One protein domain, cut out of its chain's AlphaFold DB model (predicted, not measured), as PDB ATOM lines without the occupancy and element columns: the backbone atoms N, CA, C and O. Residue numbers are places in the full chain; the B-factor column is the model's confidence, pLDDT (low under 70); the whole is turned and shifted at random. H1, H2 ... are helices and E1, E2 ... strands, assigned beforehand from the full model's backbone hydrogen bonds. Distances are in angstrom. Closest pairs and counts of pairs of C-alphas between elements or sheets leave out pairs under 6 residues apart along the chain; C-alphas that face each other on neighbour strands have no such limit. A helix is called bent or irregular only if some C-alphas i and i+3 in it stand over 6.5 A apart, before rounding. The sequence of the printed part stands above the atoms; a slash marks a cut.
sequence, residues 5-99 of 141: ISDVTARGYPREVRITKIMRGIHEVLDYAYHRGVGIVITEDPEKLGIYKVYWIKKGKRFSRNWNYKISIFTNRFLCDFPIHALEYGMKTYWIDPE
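This is residues 5 to 99 of the 141 residues of an uncharacterized protein of Thermoprotei archaeon ex4572_64 (UniProt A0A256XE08). Helix H5 lies in the middle at one end of the model, between a small pair of parallel strands, E1 and E2, and the long helix H2, which crosses it at a slant. The other end is a helical hairpin of H3 and H4, with H3 leading away from E1 and H4 coming back toward H5, while the short H1 lies by H2. The printed part has 95 residues, with five named helices and two named strands in the order H1, H2, E1, H3, H4, H5, E2, and its class is mostly helix. It is only just loose, close to compact, with a radius of gyration of the C-alphas of 15.0 A and spans of 44 by 30 by 17 A.

H1, residues 5 to 8, begins at C-alpha 5 at (-84.231, 23.309, 9.479). H2, residues 15 to 35, is 30.6 A long and ends at C-alpha 35 at (-66.296, 14.650, -6.027). E1, residues 40 to 44, measures 13.7 A. H3, residues 46 to 59, measures 19.5 A, and H4, residues 67 to 73, measures 10.2 A. H5, residues 77 to 88, is 17.3 A long; it is neither bent nor irregular, but only just, with C-alphas 80 and 83 being 6.0 A apart. E2, residues 92 to 96, is 13.5 A long and ends at C-alpha 96 at (-89.156, 19.099, -12.237).

H1 and H2 are close but not clearly touching, the closest C-alphas being those of Val 8 and Arg 18, 5.6 A apart. H2 touches H5 with residues 22 to 30 alone, at a steep tilt of 38 degrees, the same way; the closest C-alphas, of Ile 26 and Phe 82, are 6.4 A apart. E1 and E2 are parallel neighbours at 28 degrees, with N 41 and O 92 at 2.8 A and N 94 and O 41 at 3.1 A, within hydrogen-bond range. The closest C-alphas of H5 and E2, those of Pro 83 and Thr 93, are 5.6 A apart; those of E1 and H5, Thr 43 and Leu 79, are 7.0 A apart. E1, then H3, H4 and H5, then E2 form a strand-helix-strand unit, two parallel neighbour strands with helices between them in the chain. H3 and H4 form a helical hairpin and touch at a shallow tilt of 29 degrees, opposite ways, closest at the C-alphas of Ile 57 and Asn 68, 6.0 A. H3 and H5 only just touch, and only at their ends, with 3 pairs of C-alphas within 8 A, the closest being Pro 46 and Leu 79 at 6.1 A. H2 is apart from H3 and H4. Every O i to N i+4 pair is within hydrogen-bond range in H2, H3 and H4, and 5 of 8 are in H5; H1 is too short for such a pair.

The two C-alphas farthest apart are those of Gly 37 and Arg 65, 43.9 A. The printed part has no cut and no long link. The mean pLDDT of the printed part is 83.1, with residues 5 to 9, 60 to 61, 63 and 74 to 75 under 70.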
ATOM      1  N   ILE A   5     -82.974  22.619   9.813       52.50
ATOM      2  CA  ILE A   5     -84.231  23.309   9.479       52.50
ATOM      3  C   ILE A   5     -84.985  23.798  10.729       52.50
ATOM      4  O   ILE A   5     -85.671  24.820  10.661       52.50
ATOM      5  N   SER A   6     -84.864  23.130  11.884       54.72
ATOM      6  CA  SER A   6     -85.604  23.518  13.100       54.72
ATOM      7  C   SER A   6     -85.188  24.892  13.626       54.72
ATOM      8  O   SER A   6     -86.050  25.716  13.927       54.72
ATOM      9  N   ASP A   7     -83.885  25.165  13.659       61.56
ATOM     10  CA  ASP A   7     -83.344  26.379  14.280       61.56
ATOM     11  C   ASP A   7     -83.516  27.599  13.373       61.56
ATOM     12  O   ASP A   7     -83.930  28.668  13.815       61.56
ATOM     13  N   VAL A   8     -83.277  27.433  12.068       64.25
ATOM     14  CA  VAL A   8     -83.407  28.519  11.080       64.25
ATOM     15  C   VAL A   8     -84.859  28.932  10.820       64.25
ATOM     16  O   VAL A   8     -85.098  30.003  10.249       64.25
ATOM     17  N   THR A   9     -85.830  28.110  11.240       64.50
ATOM     18  CA  THR A   9     -87.271  28.396  11.139       64.50
ATOM     19  C   THR A   9     -87.879  28.965  12.426       64.50
ATOM     20  O   THR A   9     -89.084  29.244  12.469       64.50
ATOM     21  N   ALA A  10     -87.069  29.178  13.469       72.00
ATOM     22  CA  ALA A  10     -87.506  29.813  14.706       72.00
ATOM     23  C   ALA A  10     -87.885  31.290  14.493       72.00
ATOM     24  O   ALA A  10     -87.314  32.003  13.660       72.00
ATOM     25  N   ARG A  11     -88.867  31.768  15.268       73.19
ATOM     26  CA  ARG A  11     -89.265  33.182  15.242       73.19
ATOM     27  C   ARG A  11     -88.111  34.064  15.708       73.19
ATOM     28  O   ARG A  11     -87.479  33.761  16.710       73.19
ATOM     29  N   GLY A  12     -87.871  35.154  14.983       77.62
ATOM     30  CA  GLY A  12     -86.787  36.090  15.293       77.62
ATOM     31  C   GLY A  12     -85.402  35.631  14.829       77.62
ATOM     32  O   GLY A  12     -84.441  36.362  15.034       77.62
ATOM     33  N   TYR A  13     -85.284  34.472  14.166       81.38
ATOM     34  CA  TYR A  13     -83.995  34.027  13.638       81.38
ATOM     35  C   TYR A  13     -83.490  34.996  12.551       81.38
ATOM     36  O   TYR A  13     -84.202  35.181  11.543       81.38
ATOM     37  N   PRO A  14     -82.289  35.597  12.712       83.31
ATOM     38  CA  PRO A  14     -81.771  36.601  11.791       83.31
ATOM     39  C   PRO A  14     -81.730  36.095  10.350       83.31
ATOM     40  O   PRO A  14     -81.281  34.981  10.064       83.31
ATOM     41  N   ARG A  15     -82.221  36.923   9.422       80.12
ATOM     42  CA  ARG A  15     -82.341  36.542   8.009       80.12
ATOM     43  C   ARG A  15     -80.990  36.244   7.374       80.12
ATOM     44  O   ARG A  15     -80.888  35.259   6.653       80.12
ATOM     45  N   GLU A  16     -79.990  37.064   7.660       83.81
ATOM     46  CA  GLU A  16     -78.637  36.926   7.116       83.81
ATOM     47  C   GLU A  16     -77.995  35.612   7.557       83.81
ATOM     48  O   GLU A  16     -77.596  34.816   6.715       83.81
ATOM     49  N   VAL A  17     -78.042  35.304   8.857       86.31
ATOM     50  CA  VAL A  17     -77.506  34.049   9.409       86.31
ATOM     51  C   VAL A  17     -78.182  32.825   8.783       86.31
ATOM     52  O   VAL A  17     -77.522  31.831   8.476       86.31
ATOM     53  N   ARG A  18     -79.500  32.887   8.550       81.38
ATOM     54  CA  ARG A  18     -80.230  31.821   7.845       81.38
ATOM     55  C   ARG A  18     -79.736  31.655   6.410       81.38
ATOM     56  O   ARG A  18     -79.536  30.520   5.994       81.38
ATOM     57  N   ILE A  19     -79.543  32.748   5.670       82.19
ATOM     58  CA  ILE A  19     -79.036  32.692   4.290       82.19
ATOM     59  C   ILE A  19     -77.642  32.069   4.268       82.19
ATOM     60  O   ILE A  19     -77.435  31.125   3.517       82.19
ATOM     61  N   THR A  20     -76.730  32.500   5.142       87.88
ATOM     62  CA  THR A  20     -75.377  31.930   5.233       87.88
ATOM     63  C   THR A  20     -75.406  30.427   5.503       87.88
ATOM     64  O   THR A  20     -74.704  29.669   4.838       87.88
ATOM     65  N   LYS A  21     -76.245  29.965   6.442       86.50
ATOM     66  CA  LYS A  21     -76.395  28.528   6.731       86.50
ATOM     67  C   LYS A  21     -76.938  27.743   5.537       86.50
ATOM     68  O   LYS A  21     -76.473  26.636   5.288       86.50
ATOM     69  N   ILE A  22     -77.912  28.302   4.820       84.06
ATOM     70  CA  ILE A  22     -78.473  27.675   3.620       84.06
ATOM     71  C   ILE A  22     -77.407  27.587   2.526       84.06
ATOM     72  O   ILE A  22     -77.171  26.493   2.030       84.06
ATOM     73  N   MET A  23     -76.730  28.694   2.201       88.12
ATOM     74  CA  MET A  23     -75.683  28.727   1.169       88.12
ATOM     75  C   MET A  23     -74.561  27.740   1.474       88.12
ATOM     76  O   MET A  23     -74.169  26.962   0.611       88.12
ATOM     77  N   ARG A  24     -74.108  27.688   2.731       92.06
ATOM     78  CA  ARG A  24     -73.130  26.689   3.169       92.06
ATOM     79  C   ARG A  24     -73.618  25.262   2.911       92.06
ATOM     80  O   ARG A  24     -72.873  24.468   2.356       92.06
ATOM     81  N   GLY A  25     -74.864  24.950   3.265       89.50
ATOM     82  CA  GLY A  25     -75.445  23.631   3.008       89.50
ATOM     83  C   GLY A  25     -75.577  23.298   1.516       89.50
ATOM     84  O   GLY A  25     -75.400  22.142   1.143       89.50
ATOM     85  N   ILE A  26     -75.857  24.291   0.662       90.75
ATOM     86  CA  ILE A  26     -75.872  24.124  -0.800       90.75
ATOM     87  C   ILE A  26     -74.477  23.725  -1.288       90.75
ATOM     88  O   ILE A  26     -74.339  22.690  -1.936       90.75
ATOM     89  N   HIS A  27     -73.445  24.488  -0.921       94.00
ATOM     90  CA  HIS A  27     -72.071  24.198  -1.331       94.00
ATOM     91  C   HIS A  27     -71.549  22.871  -0.772       94.00
ATOM     92  O   HIS A  27     -70.882  22.149  -1.499       94.00
ATOM     93  N   GLU A  28     -71.896  22.491   0.462       94.94
ATOM     94  CA  GLU A  28     -71.535  21.176   1.019       94.94
ATOM     95  C   GLU A  28     -72.111  20.018   0.178       94.94
ATOM     96  O   GLU A  28     -71.433  19.020  -0.060       94.94
ATOM     97  N   VAL A  29     -73.351  20.147  -0.310       92.69
ATOM     98  CA  VAL A  29     -73.977  19.124  -1.166       92.69
ATOM     99  C   VAL A  29     -73.394  19.123  -2.576       92.69
ATOM    100  O   VAL A  29     -73.155  18.049  -3.127       92.69
ATOM    101  N   LEU A  30     -73.174  20.298  -3.167       94.38
ATOM    102  CA  LEU A  30     -72.603  20.416  -4.509       94.38
ATOM    103  C   LEU A  30     -71.155  19.930  -4.555       94.38
ATOM    104  O   LEU A  30     -70.796  19.188  -5.464       94.38
ATOM    105  N   ASP A  31     -70.354  20.266  -3.546       96.44
ATOM    106  CA  ASP A  31     -68.984  19.782  -3.404       96.44
ATOM    107  C   ASP A  31     -68.943  18.255  -3.286       96.44
ATOM    108  O   ASP A  31     -68.195  17.583  -4.002       96.44
ATOM    109  N   TYR A  32     -69.826  17.679  -2.464       96.25
ATOM    110  CA  TYR A  32     -69.974  16.230  -2.383       96.25
ATOM    111  C   TYR A  32     -70.343  15.615  -3.741       96.25
ATOM    112  O   TYR A  32     -69.746  14.624  -4.158       96.25
ATOM    113  N   ALA A  33     -71.315  16.196  -4.448       94.75
ATOM    114  CA  ALA A  33     -71.758  15.712  -5.752       94.75
ATOM    115  C   ALA A  33     -70.640  15.796  -6.809       94.75
ATOM    116  O   ALA A  33     -70.442  14.850  -7.576       94.75
ATOM    117  N   TYR A  34     -69.859  16.875  -6.798       96.25
ATOM    118  CA  TYR A  34     -68.738  17.096  -7.708       96.25
ATOM    119  C   TYR A  34     -67.677  16.004  -7.559       96.25
ATOM    120  O   TYR A  34     -67.320  15.341  -8.534       96.25
ATOM    121  N   HIS A  35     -67.267  15.708  -6.323       97.06
ATOM    122  CA  HIS A  35     -66.296  14.650  -6.027       97.06
ATOM    123  C   HIS A  35     -66.808  13.229  -6.323       97.06
ATOM    124  O   HIS A  35     -66.026  12.278  -6.358       97.06
ATOM    125  N   ARG A  36     -68.116  13.060  -6.552       96.25
ATOM    126  CA  ARG A  36     -68.733  11.799  -7.000       96.25
ATOM    127  C   ARG A  36     -68.963  11.741  -8.512       96.25
ATOM    128  O   ARG A  36     -69.530  10.760  -8.985       96.25
ATOM    129  N   GLY A  37     -68.525  12.750  -9.266       95.38
ATOM    130  CA  GLY A  37     -68.670  12.799 -10.722       95.38
ATOM    131  C   GLY A  37     -70.098  13.085 -11.189       95.38
ATOM    132  O   GLY A  37     -70.474  12.709 -12.299       95.38
ATOM    133  N   VAL A  38     -70.921  13.720 -10.350       94.50
ATOM    134  CA  VAL A  38     -72.282  14.112 -10.731       94.50
ATOM    135  C   VAL A  38     -72.214  15.240 -11.761       94.50
ATOM    136  O   VAL A  38     -71.698  16.314 -11.478       94.50
ATOM    137  N   GLY A  39     -72.764  15.004 -12.955       92.69
ATOM    138  CA  GLY A  39     -72.842  16.014 -14.021       92.69
ATOM    139  C   GLY A  39     -74.201  16.713 -14.143       92.69
ATOM    140  O   GLY A  39     -74.318  17.710 -14.855       92.69
ATOM    141  N   ILE A  40     -75.239  16.185 -13.489       93.06
ATOM    142  CA  ILE A  40     -76.614  16.687 -13.578       93.06
ATOM    143  C   ILE A  40     -77.216  16.752 -12.179       93.06
ATOM    144  O   ILE A  40     -77.197  15.761 -11.451       93.06
ATOM    145  N   VAL A  41     -77.813  17.891 -11.840       91.06
ATOM    146  CA  VAL A  41     -78.609  18.067 -10.626       91.06
ATOM    147  C   VAL A  41     -80.030  18.474 -10.988       91.06
ATOM    148  O   VAL A  41     -80.267  19.265 -11.898       91.06
ATOM    149  N   ILE A  42     -80.996  17.910 -10.276       90.75
ATOM    150  CA  ILE A  42     -82.414  18.165 -10.498       90.75
ATOM    151  C   ILE A  42     -83.008  18.710  -9.208       90.75
ATOM    152  O   ILE A  42     -82.776  18.158  -8.132       90.75
ATOM    153  N   THR A  43     -83.790  19.779  -9.320       88.50
ATOM    154  CA  THR A  43     -84.525  20.361  -8.195       88.50
ATOM    155  C   THR A  43     -86.010  20.464  -8.517       88.50
ATOM    156  O   THR A  43     -86.428  20.397  -9.674       88.50
ATOM    157  N   GLU A  44     -86.826  20.637  -7.482       86.44
ATOM    158  CA  GLU A  44     -88.234  20.976  -7.670       86.44
ATOM    159  C   GLU A  44     -88.371  22.356  -8.324       86.44
ATOM    160  O   GLU A  44     -87.574  23.263  -8.066       86.44
ATOM    161  N   ASP A  45     -89.397  22.503  -9.158       87.69
ATOM    162  CA  ASP A  45     -89.739  23.761  -9.808       87.69
ATOM    163  C   ASP A  45     -90.169  24.821  -8.761       87.69
ATOM    164  O   ASP A  45     -91.180  24.641  -8.058       87.69
ATOM    165  N   PRO A  46     -89.426  25.941  -8.637       84.75
ATOM    166  CA  PRO A  46     -89.710  26.976  -7.650       84.75
ATOM    167  C   PRO A  46     -91.036  27.712  -7.897       84.75
ATOM    168  O   PRO A  46     -91.633  28.205  -6.930       84.75
ATOM    169  N   GLU A  47     -91.522  27.782  -9.142       86.69
ATOM    170  CA  GLU A  47     -92.809  28.402  -9.481       86.69
ATOM    171  C   GLU A  47     -93.967  27.540  -8.980       86.69
ATOM    172  O   GLU A  47     -94.856  28.024  -8.269       86.69
ATOM    173  N   LYS A  48     -93.911  26.231  -9.258       86.75
ATOM    174  CA  LYS A  48     -94.899  25.251  -8.777       86.75
ATOM    175  C   LYS A  48     -94.961  25.221  -7.256       86.75
ATOM    176  O   LYS A  48     -96.048  25.285  -6.675       86.75
ATOM    177  N   LEU A  49     -93.806  25.232  -6.594       82.81
ATOM    178  CA  LEU A  49     -93.749  25.341  -5.138       82.81
ATOM    179  C   LEU A  49     -94.287  26.675  -4.618       82.81
ATOM    180  O   LEU A  49     -94.865  26.721  -3.532       82.81
ATOM    181  N   GLY A  50     -94.135  27.766  -5.370       83.00
ATOM    182  CA  GLY A  50     -94.740  29.058  -5.050       83.00
ATOM    183  C   GLY A  50     -96.267  28.980  -5.025       83.00
ATOM    184  O   GLY A  50     -96.903  29.435  -4.069       83.00
ATOM    185  N   ILE A  51     -96.855  28.321  -6.024       84.88
ATOM    186  CA  ILE A  51     -98.299  28.064  -6.095       84.88
ATOM    187  C   ILE A  51     -98.744  27.170  -4.928       84.88
ATOM    188  O   ILE A  51     -99.718  27.484  -4.236       84.88
ATOM    189  N   TYR A  52     -98.009  26.089  -4.650       83.19
ATOM    190  CA  TYR A  52     -98.318  25.179  -3.543       83.19
ATOM    191  C   TYR A  52     -98.226  25.866  -2.185       83.19
ATOM    192  O   TYR A  52     -99.094  25.664  -1.337       83.19
ATOM    193  N   LYS A  53     -97.251  26.756  -1.992       80.69
ATOM    194  CA  LYS A  53     -97.139  27.585  -0.790       80.69
ATOM    195  C   LYS A  53     -98.407  28.411  -0.562       80.69
ATOM    196  O   LYS A  53     -98.942  28.415   0.549       80.69
ATOM    197  N   VAL A  54     -98.923  29.072  -1.601       82.31
ATOM    198  CA  VAL A  54    -100.184  29.832  -1.519       82.31
ATOM    199  C   VAL A  54    -101.352  28.907  -1.176       82.31
ATOM    200  O   VAL A  54    -102.166  29.232  -0.305       82.31
ATOM    201  N   TYR A  55    -101.419  27.739  -1.815       82.88
ATOM    202  CA  TYR A  55    -102.442  26.739  -1.532       82.88
ATOM    203  C   TYR A  55    -102.388  26.256  -0.075       82.88
ATOM    204  O   TYR A  55    -103.421  26.219   0.591       82.88
ATOM    205  N   TRP A  56    -101.207  25.957   0.470       79.50
ATOM    206  CA  TRP A  56    -101.049  25.499   1.852       79.50
ATOM    207  C   TRP A  56    -101.421  26.563   2.881       79.50
ATOM    208  O   TRP A  56    -102.002  26.224   3.911       79.50
ATOM    209  N   ILE A  57    -101.152  27.842   2.603       77.00
ATOM    210  CA  ILE A  57    -101.588  28.947   3.469       77.00
ATOM    211  C   ILE A  57    -103.122  29.045   3.492       77.00
ATOM    212  O   ILE A  57    -103.710  29.260   4.553       77.00
ATOM    213  N   LYS A  58    -103.777  28.876   2.334       79.56
ATOM    214  CA  LYS A  58    -105.236  29.026   2.196       79.56
ATOM    215  C   LYS A  58    -106.029  27.791   2.639       79.56
ATOM    216  O   LYS A  58    -107.079  27.943   3.255       79.56
ATOM    217  N   LYS A  59    -105.555  26.587   2.308       74.00
ATOM    218  CA  LYS A  59    -106.296  25.314   2.418       74.00
ATOM    219  C   LYS A  59    -105.563  24.205   3.183       74.00
ATOM    220  O   LYS A  59    -106.137  23.140   3.393       74.00
ATOM    221  N   GLY A  60    -104.306  24.404   3.584       65.69
ATOM    222  CA  GLY A  60    -103.525  23.370   4.268       65.69
ATOM    223  C   GLY A  60    -104.062  23.042   5.665       65.69
ATOM    224  O   GLY A  60    -104.497  23.933   6.400       65.69
ATOM    225  N   LYS A  61    -103.987  21.762   6.062       65.00
ATOM    226  CA  LYS A  61    -104.245  21.351   7.452       65.00
ATOM    227  C   LYS A  61    -103.260  22.082   8.369       65.00
ATOM    228  O   LYS A  61    -102.050  22.040   8.161       65.00
ATOM    229  N   ARG A  62    -103.777  22.783   9.377       70.00
ATOM    230  CA  ARG A  62    -102.961  23.568  10.309       70.00
ATOM    231  C   ARG A  62    -102.460  22.655  11.417       70.00
ATOM    232  O   ARG A  62    -103.163  22.420  12.390       70.00
ATOM    233  N   PHE A  63    -101.240  22.153  11.273       64.69
ATOM    234  CA  PHE A  63    -100.654  21.250  12.268       64.69
ATOM    235  C   PHE A  63    -100.210  21.970  13.554       64.69
ATOM    236  O   PHE A  63     -99.964  21.324  14.565       64.69
ATOM    237  N   SER A  64    -100.073  23.305  13.542       71.06
ATOM    238  CA  SER A  64     -99.712  24.090  14.733       71.06
ATOM    239  C   SER A  64    -100.104  25.567  14.619       71.06
ATOM    240  O   SER A  64    -100.302  26.087  13.519       71.06
ATOM    241  N   ARG A  65    -100.108  26.290  15.751       74.31
ATOM    242  CA  ARG A  65    -100.300  27.756  15.803       74.31
ATOM    243  C   ARG A  65     -99.268  28.531  14.966       74.31
ATOM    244  O   ARG A  65     -99.563  29.615  14.474       74.31
ATOM    245  N   ASN A  66     -98.077  27.960  14.762       74.25
ATOM    246  CA  ASN A  66     -96.985  28.562  13.988       74.25
ATOM    247  C   ASN A  66     -96.919  28.076  12.530       74.25
ATOM    248  O   ASN A  66     -95.979  28.428  11.821       74.25
ATOM    249  N   TRP A  67     -97.897  27.295  12.067       74.19
ATOM    250  CA  TRP A  67     -97.900  26.697  10.729       74.19
ATOM    251  C   TRP A  67     -97.731  27.732   9.609       74.19
ATOM    252  O   TRP A  67     -96.790  27.645   8.822       74.19
ATOM    253  N   ASN A  68     -98.565  28.776   9.599       75.44
ATOM    254  CA  ASN A  68     -98.510  29.821   8.572       75.44
ATOM    255  C   ASN A  68     -97.187  30.596   8.595       75.44
ATOM    256  O   ASN A  68     -96.696  30.983   7.543       75.44
ATOM    257  N   TYR A  69     -96.600  30.789   9.781       78.12
ATOM    258  CA  TYR A  69     -95.297  31.435   9.922       78.12
ATOM    259  C   TYR A  69     -94.188  30.576   9.310       78.12
ATOM    260  O   TYR A  69     -93.386  31.074   8.532       78.12
ATOM    261  N   LYS A  70     -94.172  29.270   9.602       75.50
ATOM    262  CA  LYS A  70     -93.189  28.338   9.030       75.50
ATOM    263  C   LYS A  70     -93.289  28.261   7.505       75.50
ATOM    264  O   LYS A  70     -92.266  28.266   6.827       75.50
ATOM    265  N   ILE A  71     -94.506  28.247   6.961       75.44
ATOM    266  CA  ILE A  71     -94.707  28.279   5.508       75.44
ATOM    267  C   ILE A  71     -94.298  29.634   4.926       75.44
ATOM    268  O   ILE A  71     -93.666  29.681   3.875       75.44
ATOM    269  N   SER A  72     -94.627  30.752   5.579       73.62
ATOM    270  CA  SER A  72     -94.313  32.078   5.039       73.62
ATOM    271  C   SER A  72     -92.808  32.340   4.976       73.62
ATOM    272  O   SER A  72     -92.349  32.874   3.965       73.62
ATOM    273  N   ILE A  73     -92.043  31.901   5.983       72.62
ATOM    274  CA  ILE A  73     -90.575  32.029   6.010       72.62
ATOM    275  C   ILE A  73     -89.857  31.020   5.108       72.62
ATOM    276  O   ILE A  73     -88.692  31.244   4.772       72.62
ATOM    277  N   PHE A  74     -90.518  29.926   4.704       68.50
ATOM    278  CA  PHE A  74     -89.976  29.023   3.693       68.50
ATOM    279  C   PHE A  74     -89.752  29.825   2.412       68.50
ATOM    280  O   PHE A  74     -90.694  30.341   1.803       68.50
ATOM    281  N   THR A  75     -88.487  30.022   2.063       65.50
ATOM    282  CA  THR A  75     -88.106  30.916   0.977       65.50
ATOM    283  C   THR A  75     -87.754  30.060  -0.226       65.50
ATOM    284  O   THR A  75     -86.730  29.402  -0.189       65.50
ATOM    285  N   ASN A  76     -88.526  30.109  -1.315       70.56
ATOM    286  CA  ASN A  76     -88.182  29.373  -2.547       70.56
ATOM    287  C   ASN A  76     -86.862  29.851  -3.175       70.56
ATOM    288  O   ASN A  76     -86.336  29.198  -4.062       70.56
ATOM    289  N   ARG A  77     -86.308  30.973  -2.697       74.44
ATOM    290  CA  ARG A  77     -85.051  31.546  -3.176       74.44
ATOM    291  C   ARG A  77     -83.908  30.533  -3.185       74.44
ATOM    292  O   ARG A  77     -83.200  30.486  -4.172       74.44
ATOM    293  N   PHE A  78     -83.772  29.677  -2.168       76.94
ATOM    294  CA  PHE A  78     -82.674  28.703  -2.164       76.94
ATOM    295  C   PHE A  78     -82.777  27.686  -3.311       76.94
ATOM    296  O   PHE A  78     -81.755  27.197  -3.769       76.94
ATOM    297  N   LEU A  79     -83.988  27.383  -3.797       80.00
ATOM    298  CA  LEU A  79     -84.192  26.530  -4.974       80.00
ATOM    299  C   LEU A  79     -83.846  27.247  -6.278       80.00
ATOM    300  O   LEU A  79     -83.581  26.585  -7.270       80.00
ATOM    301  N   CYS A  80     -83.853  28.580  -6.281       83.38
ATOM    302  CA  CYS A  80     -83.338  29.380  -7.387       83.38
ATOM    303  C   CYS A  80     -81.812  29.529  -7.298       83.38
ATOM    304  O   CYS A  80     -81.137  29.442  -8.317       83.38
ATOM    305  N   ASP A  81     -81.272  29.701  -6.088       87.12
ATOM    306  CA  ASP A  81     -79.834  29.847  -5.844       87.12
ATOM    307  C   ASP A  81     -79.087  28.527  -6.108       87.12
ATOM    308  O   ASP A  81     -77.983  28.531  -6.641       87.12
ATOM    309  N   PHE A  82     -79.693  27.378  -5.785       88.44
ATOM    310  CA  PHE A  82     -79.061  26.067  -5.949       88.44
ATOM    311  C   PHE A  82     -78.635  25.788  -7.406       88.44
ATOM    312  O   PHE A  82     -77.467  25.458  -7.608       88.44
ATOM    313  N   PRO A  83     -79.500  25.944  -8.433       89.56
ATOM    314  CA  PRO A  83     -79.091  25.832  -9.829       89.56
ATOM    315  C   PRO A  83     -77.960  26.784 -10.220       89.56
ATOM    316  O   PRO A  83     -77.048  26.380 -10.932       89.56
ATOM    317  N   ILE A  84     -77.993  28.028  -9.732       91.25
ATOM    318  CA  ILE A  84     -76.954  29.024 -10.027       91.25
ATOM    319  C   ILE A  84     -75.602  28.531  -9.505       91.25
ATOM    320  O   ILE A  84     -74.635  28.495 -10.259       91.25
ATOM    321  N   HIS A  85     -75.554  28.069  -8.256       93.44
ATOM    322  CA  HIS A  85     -74.325  27.540  -7.670       93.44
ATOM    323  C   HIS A  85     -73.894  26.215  -8.294       93.44
ATOM    324  O   HIS A  85     -72.708  25.984  -8.473       93.44
ATOM    325  N   ALA A  86     -74.819  25.343  -8.693       94.19
ATOM    326  CA  ALA A  86     -74.468  24.092  -9.364       94.19
ATOM    327  C   ALA A  86     -73.720  24.327 -10.692       94.19
ATOM    328  O   ALA A  86     -72.813  23.561 -11.029       94.19
ATOM    329  N   LEU A  87     -74.038  25.412 -11.409       93.81
ATOM    330  CA  LEU A  87     -73.306  25.817 -12.614       93.81
ATOM    331  C   LEU A  87     -71.843  26.186 -12.312       93.81
ATOM    332  O   LEU A  87     -70.980  25.926 -13.148       93.81
ATOM    333  N   GLU A  88     -71.542  26.722 -11.125       95.19
ATOM    334  CA  GLU A  88     -70.165  27.032 -10.693       95.19
ATOM    335  C   GLU A  88     -69.305  25.762 -10.575       95.19
ATOM    336  O   GLU A  88     -68.101  25.805 -10.813       95.19
ATOM    337  N   TYR A  89     -69.930  24.612 -10.292       95.69
ATOM    338  CA  TYR A  89     -69.284  23.292 -10.278       95.69
ATOM    339  C   TYR A  89     -69.298  22.601 -11.654       95.69
ATOM    340  O   TYR A  89     -68.930  21.430 -11.767       95.69
ATOM    341  N   GLY A  90     -69.747  23.289 -12.710       94.62
ATOM    342  CA  GLY A  90     -69.859  22.733 -14.062       94.62
ATOM    343  C   GLY A  90     -71.003  21.728 -14.239       94.62
ATOM    344  O   GLY A  90     -71.013  20.980 -15.218       94.62
ATOM    345  N   MET A  91     -71.967  21.688 -13.314       95.94
ATOM    346  CA  MET A  91     -73.107  20.773 -13.380       95.94
ATOM    347  C   MET A  91     -74.260  21.382 -14.175       95.94
ATOM    348  O   MET A  91     -74.537  22.576 -14.090       95.94
ATOM    349  N   LYS A  92     -74.993  20.544 -14.910       93.75
ATOM    350  CA  LYS A  92     -76.251  20.946 -15.552       93.75
ATOM    351  C   LYS A  92     -77.400  20.856 -14.564       93.75
ATOM    352  O   LYS A  92     -77.451  19.933 -13.755       93.75
ATOM    353  N   THR A  93     -78.352  21.771 -14.674       90.75
ATOM    354  CA  THR A  93     -79.474  21.859 -13.737       90.75
ATOM    355  C   THR A  93     -80.806  21.821 -14.454       90.75
ATOM    356  O   THR A  93     -80.982  22.516 -15.455       90.75
ATOM    357  N   TYR A  94     -81.756  21.067 -13.908       90.38
ATOM    358  CA  TYR A  94     -83.114  20.978 -14.438       90.38
ATOM    359  C   TYR A  94     -84.149  21.119 -13.326       90.38
ATOM    360  O   TYR A  94     -83.919  20.713 -12.185       90.38
ATOM    361  N   TRP A  95     -85.310  21.662 -13.684       89.75
ATOM    362  CA  TRP A  95     -86.468  21.733 -12.802       89.75
ATOM    363  C   TRP A  95     -87.483  20.658 -13.148       89.75
ATOM    364  O   TRP A  95     -87.715  20.354 -14.319       89.75
ATOM    365  N   ILE A  96     -88.096  20.094 -12.112       89.19
ATOM    366  CA  ILE A  96     -89.156  19.099 -12.237       89.19
ATOM    367  C   ILE A  96     -90.374  19.520 -11.437       89.19
ATOM    368  O   ILE A  96     -90.265  20.008 -10.313       89.19
ATOM    369  N   ASP A  97     -91.548  19.268 -12.015       87.00
ATOM    370  CA  ASP A  97     -92.813  19.449 -11.319       87.00
ATOM    371  C   ASP A  97     -92.855  18.543 -10.066       87.00
ATOM    372  O   ASP A  97     -92.786  17.313 -10.210       87.00
ATOM    373  N   PRO A  98     -92.985  19.107  -8.852       84.81
ATOM    374  CA  PRO A  98     -93.050  18.341  -7.607       84.81
ATOM    375  C   PRO A  98     -94.338  17.511  -7.454       84.81
ATOM    376  O   PRO A  98     -94.478  16.747  -6.499       84.81
ATOM    377  N   GLU A  99     -95.309  17.619  -8.363       85.06
ATOM    378  CA  GLU A  99     -96.543  16.844  -8.275       85.06
ATOM    379  C   GLU A  99     -96.274  15.329  -8.227       85.06
ATOM    380  O   GLU A  99     -95.585  14.758  -9.082       85.06
TER     381      GLU A  99